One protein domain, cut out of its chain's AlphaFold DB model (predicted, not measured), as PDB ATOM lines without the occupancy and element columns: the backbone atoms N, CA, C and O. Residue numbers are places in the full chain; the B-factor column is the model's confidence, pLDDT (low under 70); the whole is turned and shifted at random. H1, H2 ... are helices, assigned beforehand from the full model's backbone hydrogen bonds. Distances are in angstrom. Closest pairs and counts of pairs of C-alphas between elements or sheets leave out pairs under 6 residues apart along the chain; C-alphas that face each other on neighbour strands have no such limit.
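This is residues 24 to 79 of the 137 residues of an uncharacterized protein of Nocardia seriolae (UniProt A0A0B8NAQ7). An elongated, all-helix domain has H1 towards one end and the touching helices H2 and H3 towards the other, well separated from H1, with the extended stretch of residues 47 to 54 running between the two parts. Before H1, residues 24 to 35 make a long loop that runs towards the middle and folds back, and residues 59 to 67 loop round the far end before H3 returns towards the middle. The printed part has 56 residues, with named helices H1, H2 and H3 in that order and no named strand; under half of the residues, 26 of 56, are in named elements. It is only just loose, close to compact, with a radius of gyration of the C-alphas of 12.4 A and spans of 38 by 20 by 14 A.

H1, residues 36 to 46, measures 15.1 A from first to last C-alpha and begins with C-alpha 36 at (-33.870, 50.554, -9.618). H2, residues 55 to 58, measures 5.8 A. H3, residues 68 to 78, measures 15.4 A and ends with C-alpha 78 at (-38.861, 40.663, -20.468).

H1 touches no helix and is apart from H2 and from H3. H2 and H3 touch, with the C-alphas of Cys 55 and Asn 72 closest at 5.6 A and their centres 10.2 A apart. In H1 and H3 every O i to N i+4 pair is within hydrogen-bond range; H2 is too short for such a pair, and its one O i to N i+3 pair is within range.

The two C-alphas farthest apart are those of Gly 47 and Pro 65, at 38.3 A. The printed part has no cut. The links H1 to H2, 8 residues, and H2 to H3, 9 residues, are short. The mean pLDDT of the printed part is 91.5, and no printed residue is under 70.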
ATOM      1  N   THR A  24     -27.337  49.768  -9.790       92.50
ATOM      2  CA  THR A  24     -27.851  49.498 -11.137       92.50
ATOM      3  C   THR A  24     -26.862  49.793 -12.266       92.50
ATOM      4  O   THR A  24     -27.097  49.352 -13.385       92.50
ATOM      5  N   ASP A  25     -25.760  50.494 -11.982       91.19
ATOM      6  CA  ASP A  25     -24.686  50.760 -12.946       91.19
ATOM      7  C   ASP A  25     -23.569  49.704 -12.881       91.19
ATOM      8  O   ASP A  25     -22.712  49.650 -13.760       91.19
ATOM      9  N   GLN A  26     -23.545  48.882 -11.827       89.94
ATOM     10  CA  GLN A  26     -22.482  47.907 -11.554       89.94
ATOM     11  C   GLN A  26     -22.937  46.467 -11.769       89.94
ATOM     12  O   GLN A  26     -22.160  45.629 -12.223       89.94
ATOM     13  N   ILE A  27     -24.196  46.173 -11.441       91.12
ATOM     14  CA  ILE A  27     -24.790  44.847 -11.587       91.12
ATOM     15  C   ILE A  27     -25.951  44.937 -12.569       91.12
ATOM     16  O   ILE A  27     -26.767  45.857 -12.521       91.12
ATOM     17  N   ASN A  28     -26.056  43.937 -13.441       90.31
ATOM     18  CA  ASN A  28     -27.224  43.786 -14.289       90.31
ATOM     19  C   ASN A  28     -28.406  43.228 -13.477       90.31
ATOM     20  O   ASN A  28     -28.473  42.027 -13.213       90.31
ATOM     21  N   TYR A  29     -29.350  44.099 -13.122       89.94
ATOM     22  CA  TYR A  29     -30.611  43.736 -12.460       89.94
ATOM     23  C   TYR A  29     -31.735  43.382 -13.447       89.94
ATOM     24  O   TYR A  29     -32.913  43.466 -13.109       89.94
ATOM     25  N   ALA A  30     -31.404  42.995 -14.679       88.38
ATOM     26  CA  ALA A  30     -32.379  42.496 -15.641       88.38
ATOM     27  C   ALA A  30     -33.241  41.374 -15.040       88.38
ATOM     28  O   ALA A  30     -32.734  40.338 -14.609       88.38
ATOM     29  N   GLY A  31     -34.558  41.588 -15.035       85.75
ATOM     30  CA  GLY A  31     -35.524  40.643 -14.478       85.75
ATOM     31  C   GLY A  31     -35.660  40.674 -12.958       85.75
ATOM     32  O   GLY A  31     -36.460  39.900 -12.435       85.75
ATOM     33  N   ASP A  32     -34.949  41.566 -12.261       92.00
ATOM     34  CA  ASP A  32     -35.278  41.912 -10.881       92.00
ATOM     35  C   ASP A  32     -36.584  42.727 -10.887       92.00
ATOM     36  O   ASP A  32     -36.678  43.762 -11.552       92.00
ATOM     37  N   PRO A  33     -37.637  42.266 -10.203       92.06
ATOM     38  CA  PRO A  33     -38.903  42.990 -10.148       92.06
ATOM     39  C   PRO A  33     -38.839  44.272  -9.317       92.06
ATOM     40  O   PRO A  33     -39.714  45.131  -9.496       92.06
ATOM     41  N   ARG A  34     -37.850  44.405  -8.422       93.31
ATOM     42  CA  ARG A  34     -37.673  45.600  -7.594       93.31
ATOM     43  C   ARG A  34     -37.265  46.787  -8.471       93.31
ATOM     44  O   ARG A  34     -36.468  46.631  -9.395       93.31
ATOM     45  N   PRO A  35     -37.789  47.996  -8.212       92.88
ATOM     46  CA  PRO A  35     -37.407  49.171  -8.980       92.88
ATOM     47  C   PRO A  35     -35.949  49.565  -8.703       92.88
ATOM     48  O   PRO A  35     -35.474  49.495  -7.570       92.88
ATOM     49  N   ASN A  36     -35.263  50.093  -9.722       91.44
ATOM     50  CA  ASN A  36     -33.870  50.554  -9.618       91.44
ATOM     51  C   ASN A  36     -33.640  51.526  -8.448       91.44
ATOM     52  O   ASN A  36     -32.591  51.491  -7.810       91.44
ATOM     53  N   ALA A  37     -34.617  52.386  -8.144       94.31
ATOM     54  CA  ALA A  37     -34.534  53.317  -7.020       94.31
ATOM     55  C   ALA A  37     -34.453  52.597  -5.663       94.31
ATOM     56  O   ALA A  37     -33.658  52.988  -4.809       94.31
ATOM     57  N   GLU A  38     -35.226  51.525  -5.479       94.31
ATOM     58  CA  GLU A  38     -35.194  50.709  -4.264       94.31
ATOM     59  C   GLU A  38     -33.871  49.954  -4.159       94.31
ATOM     60  O   GLU A  38     -33.216  50.021  -3.125       94.31
ATOM     61  N   ILE A  39     -33.416  49.330  -5.249       93.12
ATOM     62  CA  ILE A  39     -32.125  48.625  -5.306       93.12
ATOM     63  C   ILE A  39     -30.967  49.558  -4.930       93.12
ATOM     64  O   ILE A  39     -30.089  49.189  -4.151       93.12
ATOM     65  N   ASN A  40     -30.978  50.785  -5.449       92.12
ATOM     66  CA  ASN A  40     -29.956  51.779  -5.141       92.12
ATOM     67  C   ASN A  40     -30.023  52.249  -3.685       92.12
ATOM     68  O   ASN A  40     -28.979  52.414  -3.062       92.12
ATOM     69  N   SER A  41     -31.230  52.405  -3.137       93.62
ATOM     70  CA  SER A  41     -31.425  52.775  -1.730       93.62
ATOM     71  C   SER A  41     -30.960  51.663  -0.786       93.62
ATOM     72  O   SER A  41     -30.287  51.934   0.205       93.62
ATOM     73  N   LEU A  42     -31.251  50.402  -1.120       91.06
ATOM     74  CA  LEU A  42     -30.754  49.235  -0.390       91.06
ATOM     75  C   LEU A  42     -29.228  49.161  -0.443       91.06
ATOM     76  O   LEU A  42     -28.600  48.907   0.579       91.06
ATOM     77  N   GLY A  43     -28.632  49.427  -1.607       90.00
ATOM     78  CA  GLY A  43     -27.181  49.453  -1.774       90.00
ATOM     79  C   GLY A  43     -26.488  50.537  -0.951       90.00
ATOM     80  O   GLY A  43     -25.453  50.284  -0.338       90.00
ATOM     81  N   GLU A  44     -27.079  51.731  -0.901       89.75
ATOM     82  CA  GLU A  44     -26.583  52.848  -0.092       89.75
ATOM     83  C   GLU A  44     -26.695  52.550   1.408       89.75
ATOM     84  O   GLU A  44     -25.744  52.770   2.155       89.75
ATOM     85  N   GLN A  45     -27.823  51.980   1.844       89.56
ATOM     86  CA  GLN A  45     -28.055  51.643   3.248       89.56
ATOM     87  C   GLN A  45     -27.201  50.460   3.726       89.56
ATOM     88  O   GLN A  45     -26.706  50.472   4.852       89.56
ATOM     89  N   ALA A  46     -27.037  49.432   2.892       88.12
ATOM     90  CA  ALA A  46     -26.286  48.227   3.230       88.12
ATOM     91  C   ALA A  46     -24.767  48.398   3.056       88.12
ATOM     92  O   ALA A  46     -23.991  47.584   3.560       88.12
ATOM     93  N   GLY A  47     -24.327  49.426   2.320       86.88
ATOM     94  CA  GLY A  47     -22.924  49.615   1.938       86.88
ATOM     95  C   GLY A  47     -22.415  48.585   0.919       86.88
ATOM     96  O   GLY A  47     -21.215  48.507   0.672       86.88
ATOM     97  N   HIS A  48     -23.314  47.782   0.345       88.94
ATOM     98  CA  HIS A  48     -23.066  46.787  -0.697       88.94
ATOM     99  C   HIS A  48     -24.313  46.589  -1.549       88.94
ATOM    100  O   HIS A  48     -25.439  46.645  -1.061       88.94
ATOM    101  N   CYS A  49     -24.110  46.355  -2.840       90.69
ATOM    102  CA  CYS A  49     -25.181  46.115  -3.781       90.69
ATOM    103  C   CYS A  49     -25.802  44.733  -3.554       90.69
ATOM    104  O   CYS A  49     -25.071  43.739  -3.493       90.69
ATOM    105  N   PRO A  50     -27.138  44.648  -3.443       90.75
ATOM    106  CA  PRO A  50     -27.807  43.372  -3.253       90.75
ATOM    107  C   PRO A  50     -27.681  42.499  -4.505       90.75
ATOM    108  O   PRO A  50     -27.593  42.992  -5.627       90.75
ATOM    109  N   ALA A  51     -27.757  41.180  -4.338       90.81
ATOM    110  CA  ALA A  51     -27.887  40.289  -5.486       90.81
ATOM    111  C   ALA A  51     -29.232  40.528  -6.219       90.81
ATOM    112  O   ALA A  51     -30.234  40.853  -5.562       90.81
ATOM    113  N   PRO A  52     -29.295  40.334  -7.555       90.50
ATOM    114  CA  PRO A  52     -30.550  40.393  -8.298       90.50
ATOM    115  C   PRO A  52     -31.540  39.327  -7.815       90.50
ATOM    116  O   PRO A  52     -31.263  38.120  -7.890       90.50
ATOM    117  N   ALA A  53     -32.703  39.776  -7.355       91.75
ATOM    118  CA  ALA A  53     -33.783  38.912  -6.907       91.75
ATOM    119  C   ALA A  53     -34.451  38.237  -8.107       91.75
ATOM    120  O   ALA A  53     -34.587  38.830  -9.179       91.75
ATOM    121  N   LYS A  54     -34.866  36.979  -7.945       93.25
ATOM    122  CA  LYS A  54     -35.703  36.309  -8.943       93.25
ATOM    123  C   LYS A  54     -37.166  36.649  -8.691       93.25
ATOM    124  O   LYS A  54     -37.559  36.976  -7.574       93.25
ATOM    125  N   CYS A  55     -37.995  36.509  -9.720       91.88
ATOM    126  CA  CYS A  55     -39.436  36.725  -9.601       91.88
ATOM    127  C   CYS A  55     -40.044  35.890  -8.472       91.88
ATOM    128  O   CYS A  55     -40.837  36.389  -7.679       91.88
ATOM    129  N   THR A  56     -39.623  34.633  -8.366       94.25
ATOM    130  CA  THR A  56     -40.121  33.695  -7.356       94.25
ATOM    131  C   THR A  56     -39.662  34.001  -5.931       94.25
ATOM    132  O   THR A  56     -40.215  33.423  -5.003       94.25
ATOM    133  N   ASP A  57     -38.675  34.882  -5.747       92.75
ATOM    134  CA  ASP A  57     -38.154  35.240  -4.419       92.75
ATOM    135  C   ASP A  57     -38.962  36.376  -3.775       92.75
ATOM    136  O   ASP A  57     -38.938  36.548  -2.559       92.75
ATOM    137  N   VAL A  58     -39.678  37.159  -4.586       90.94
ATOM    138  CA  VAL A  58     -40.384  38.374  -4.140       90.94
ATOM    139  C   VAL A  58     -41.887  38.357  -4.416       90.94
ATOM    140  O   VAL A  58     -42.631  39.110  -3.793       90.94
ATOM    141  N   ILE A  59     -42.351  37.519  -5.347       92.75
ATOM    142  CA  ILE A  59     -43.762  37.376  -5.707       92.75
ATOM    143  C   ILE A  59     -44.182  35.943  -5.398       92.75
ATOM    144  O   ILE A  59     -43.531  34.977  -5.799       92.75
ATOM    145  N   ASN A  60     -45.307  35.805  -4.699       92.31
ATOM    146  CA  ASN A  60     -45.887  34.505  -4.411       92.31
ATOM    147  C   ASN A  60     -46.667  33.980  -5.627       92.31
ATOM    148  O   ASN A  60     -47.776  34.435  -5.902       92.31
ATOM    149  N   TYR A  61     -46.099  32.993  -6.316       91.12
ATOM    150  CA  TYR A  61     -46.724  32.288  -7.440       91.12
ATOM    151  C   TYR A  61     -47.450  30.998  -7.023       91.12
ATOM    152  O   TYR A  61     -47.647  30.102  -7.842       91.12
ATOM    153  N   ALA A  62     -47.839  30.852  -5.754       90.38
ATOM    154  CA  ALA A  62     -48.600  29.687  -5.311       90.38
ATOM    155  C   ALA A  62     -49.884  29.516  -6.145       90.38
ATOM    156  O   ALA A  62     -50.734  30.402  -6.196       90.38
ATOM    157  N   GLY A  63     -50.020  28.353  -6.787       87.31
ATOM    158  CA  GLY A  63     -51.145  28.043  -7.671       87.31
ATOM    159  C   GLY A  63     -50.980  28.502  -9.124       87.31
ATOM    160  O   GLY A  63     -51.850  28.186  -9.933       87.31
ATOM    161  N   ASP A  64     -49.882  29.182  -9.476       91.44
ATOM    162  CA  ASP A  64     -49.533  29.448 -10.873       91.44
ATOM    163  C   ASP A  64     -49.143  28.127 -11.567       91.44
ATOM    164  O   ASP A  64     -48.316  27.377 -11.039       91.44
ATOM    165  N   PRO A  65     -49.723  27.800 -12.736       92.81
ATOM    166  CA  PRO A  65     -49.407  26.572 -13.457       92.81
ATOM    167  C   PRO A  65     -47.996  26.565 -14.068       92.81
ATOM    168  O   PRO A  65     -47.520  25.504 -14.479       92.81
ATOM    169  N   ARG A  66     -47.323  27.717 -14.179       93.75
ATOM    170  CA  ARG A  66     -45.969  27.800 -14.737       93.75
ATOM    171  C   ARG A  66     -44.941  27.388 -13.677       93.75
ATOM    172  O   ARG A  66     -44.994  27.883 -12.555       93.75
ATOM    173  N   PRO A  67     -43.950  26.539 -14.003       95.12
ATOM    174  CA  PRO A  67     -42.879  26.222 -13.070       95.12
ATOM    175  C   PRO A  67     -42.022  27.454 -12.755       95.12
ATOM    176  O   PRO A  67     -41.751  28.280 -13.630       95.12
ATOM    177  N   ASN A  68     -41.495  27.517 -11.531       93.00
ATOM    178  CA  ASN A  68     -40.627  28.599 -11.045       93.00
ATOM    179  C   ASN A  68     -39.483  28.952 -12.012       93.00
ATOM    180  O   ASN A  68     -39.197  30.124 -12.245       93.00
ATOM    181  N   ALA A  69     -38.853  27.946 -12.628       94.31
ATOM    182  CA  ALA A  69     -37.797  28.164 -13.616       94.31
ATOM    183  C   ALA A  69     -38.299  28.909 -14.867       94.31
ATOM    184  O   ALA A  69     -37.620  29.811 -15.354       94.31
ATOM    185  N   GLN A  70     -39.500  28.578 -15.359       95.12
ATOM    186  CA  GLN A  70     -40.117  29.282 -16.485       95.12
ATOM    187  C   GLN A  70     -40.474  30.716 -16.095       95.12
ATOM    188  O   GLN A  70     -40.209  31.635 -16.863       95.12
ATOM    189  N   ILE A  71     -41.032  30.922 -14.902       93.38
ATOM    190  CA  ILE A  71     -41.372  32.257 -14.394       93.38
ATOM    191  C   ILE A  71     -40.120  33.143 -14.331       93.38
ATOM    192  O   ILE A  71     -40.127  34.264 -14.841       93.38
ATOM    193  N   ASN A  72     -39.020  32.617 -13.790       92.62
ATOM    194  CA  ASN A  72     -37.749  33.334 -13.707       92.62
ATOM    195  C   ASN A  72     -37.138  33.603 -15.092       92.62
ATOM    196  O   ASN A  72     -36.613  34.692 -15.322       92.62
ATOM    197  N   ALA A  73     -37.252  32.658 -16.032       94.25
ATOM    198  CA  ALA A  73     -36.808  32.853 -17.412       94.25
ATOM    199  C   ALA A  73     -37.609  33.953 -18.132       94.25
ATOM    200  O   ALA A  73     -37.024  34.785 -18.822       94.25
ATOM    201  N   ILE A  74     -38.932  34.001 -17.934       91.75
ATOM    202  CA  ILE A  74     -39.802  35.058 -18.474       91.75
ATOM    203  C   ILE A  74     -39.417  36.419 -17.878       91.75
ATOM    204  O   ILE A  74     -39.300  37.395 -18.617       91.75
ATOM    205  N   GLY A  75     -39.188  36.475 -16.563       90.88
ATOM    206  CA  GLY A  75     -38.760  37.690 -15.870       90.88
ATOM    207  C   GLY A  75     -37.457  38.261 -16.418       90.88
ATOM    208  O   GLY A  75     -37.391  39.443 -16.756       90.88
ATOM    209  N   ALA A  76     -36.445  37.405 -16.571       90.50
ATOM    210  CA  ALA A  76     -35.154  37.779 -17.139       90.50
ATOM    211  C   ALA A  76     -35.267  38.241 -18.601       90.50
ATOM    212  O   ALA A  76     -34.653  39.238 -18.972       90.50
ATOM    213  N   ALA A  77     -36.072  37.552 -19.418       92.00
ATOM    214  CA  ALA A  77     -36.230  37.870 -20.837       92.00
ATOM    215  C   ALA A  77     -36.984  39.187 -21.085       92.00
ATOM    216  O   ALA A  77     -36.624  39.937 -21.988       92.00
ATOM    217  N   ASN A  78     -38.010  39.483 -20.282       90.69
ATOM    218  CA  ASN A  78     -38.861  40.663 -20.468       90.69
ATOM    219  C   ASN A  78     -38.444  41.865 -19.609       90.69
ATOM    220  O   ASN A  78     -39.124  42.891 -19.635       90.69
ATOM    221  N   LEU A  79     -37.374  41.737 -18.813       88.25
ATOM    222  CA  LEU A  79     -36.957  42.718 -17.799       88.25
ATOM    223  C   LEU A  79     -38.061  43.044 -16.773       88.25
ATOM    224  O   LEU A  79     -38.032  44.081 -16.111       88.25
TER     225      LEU A  79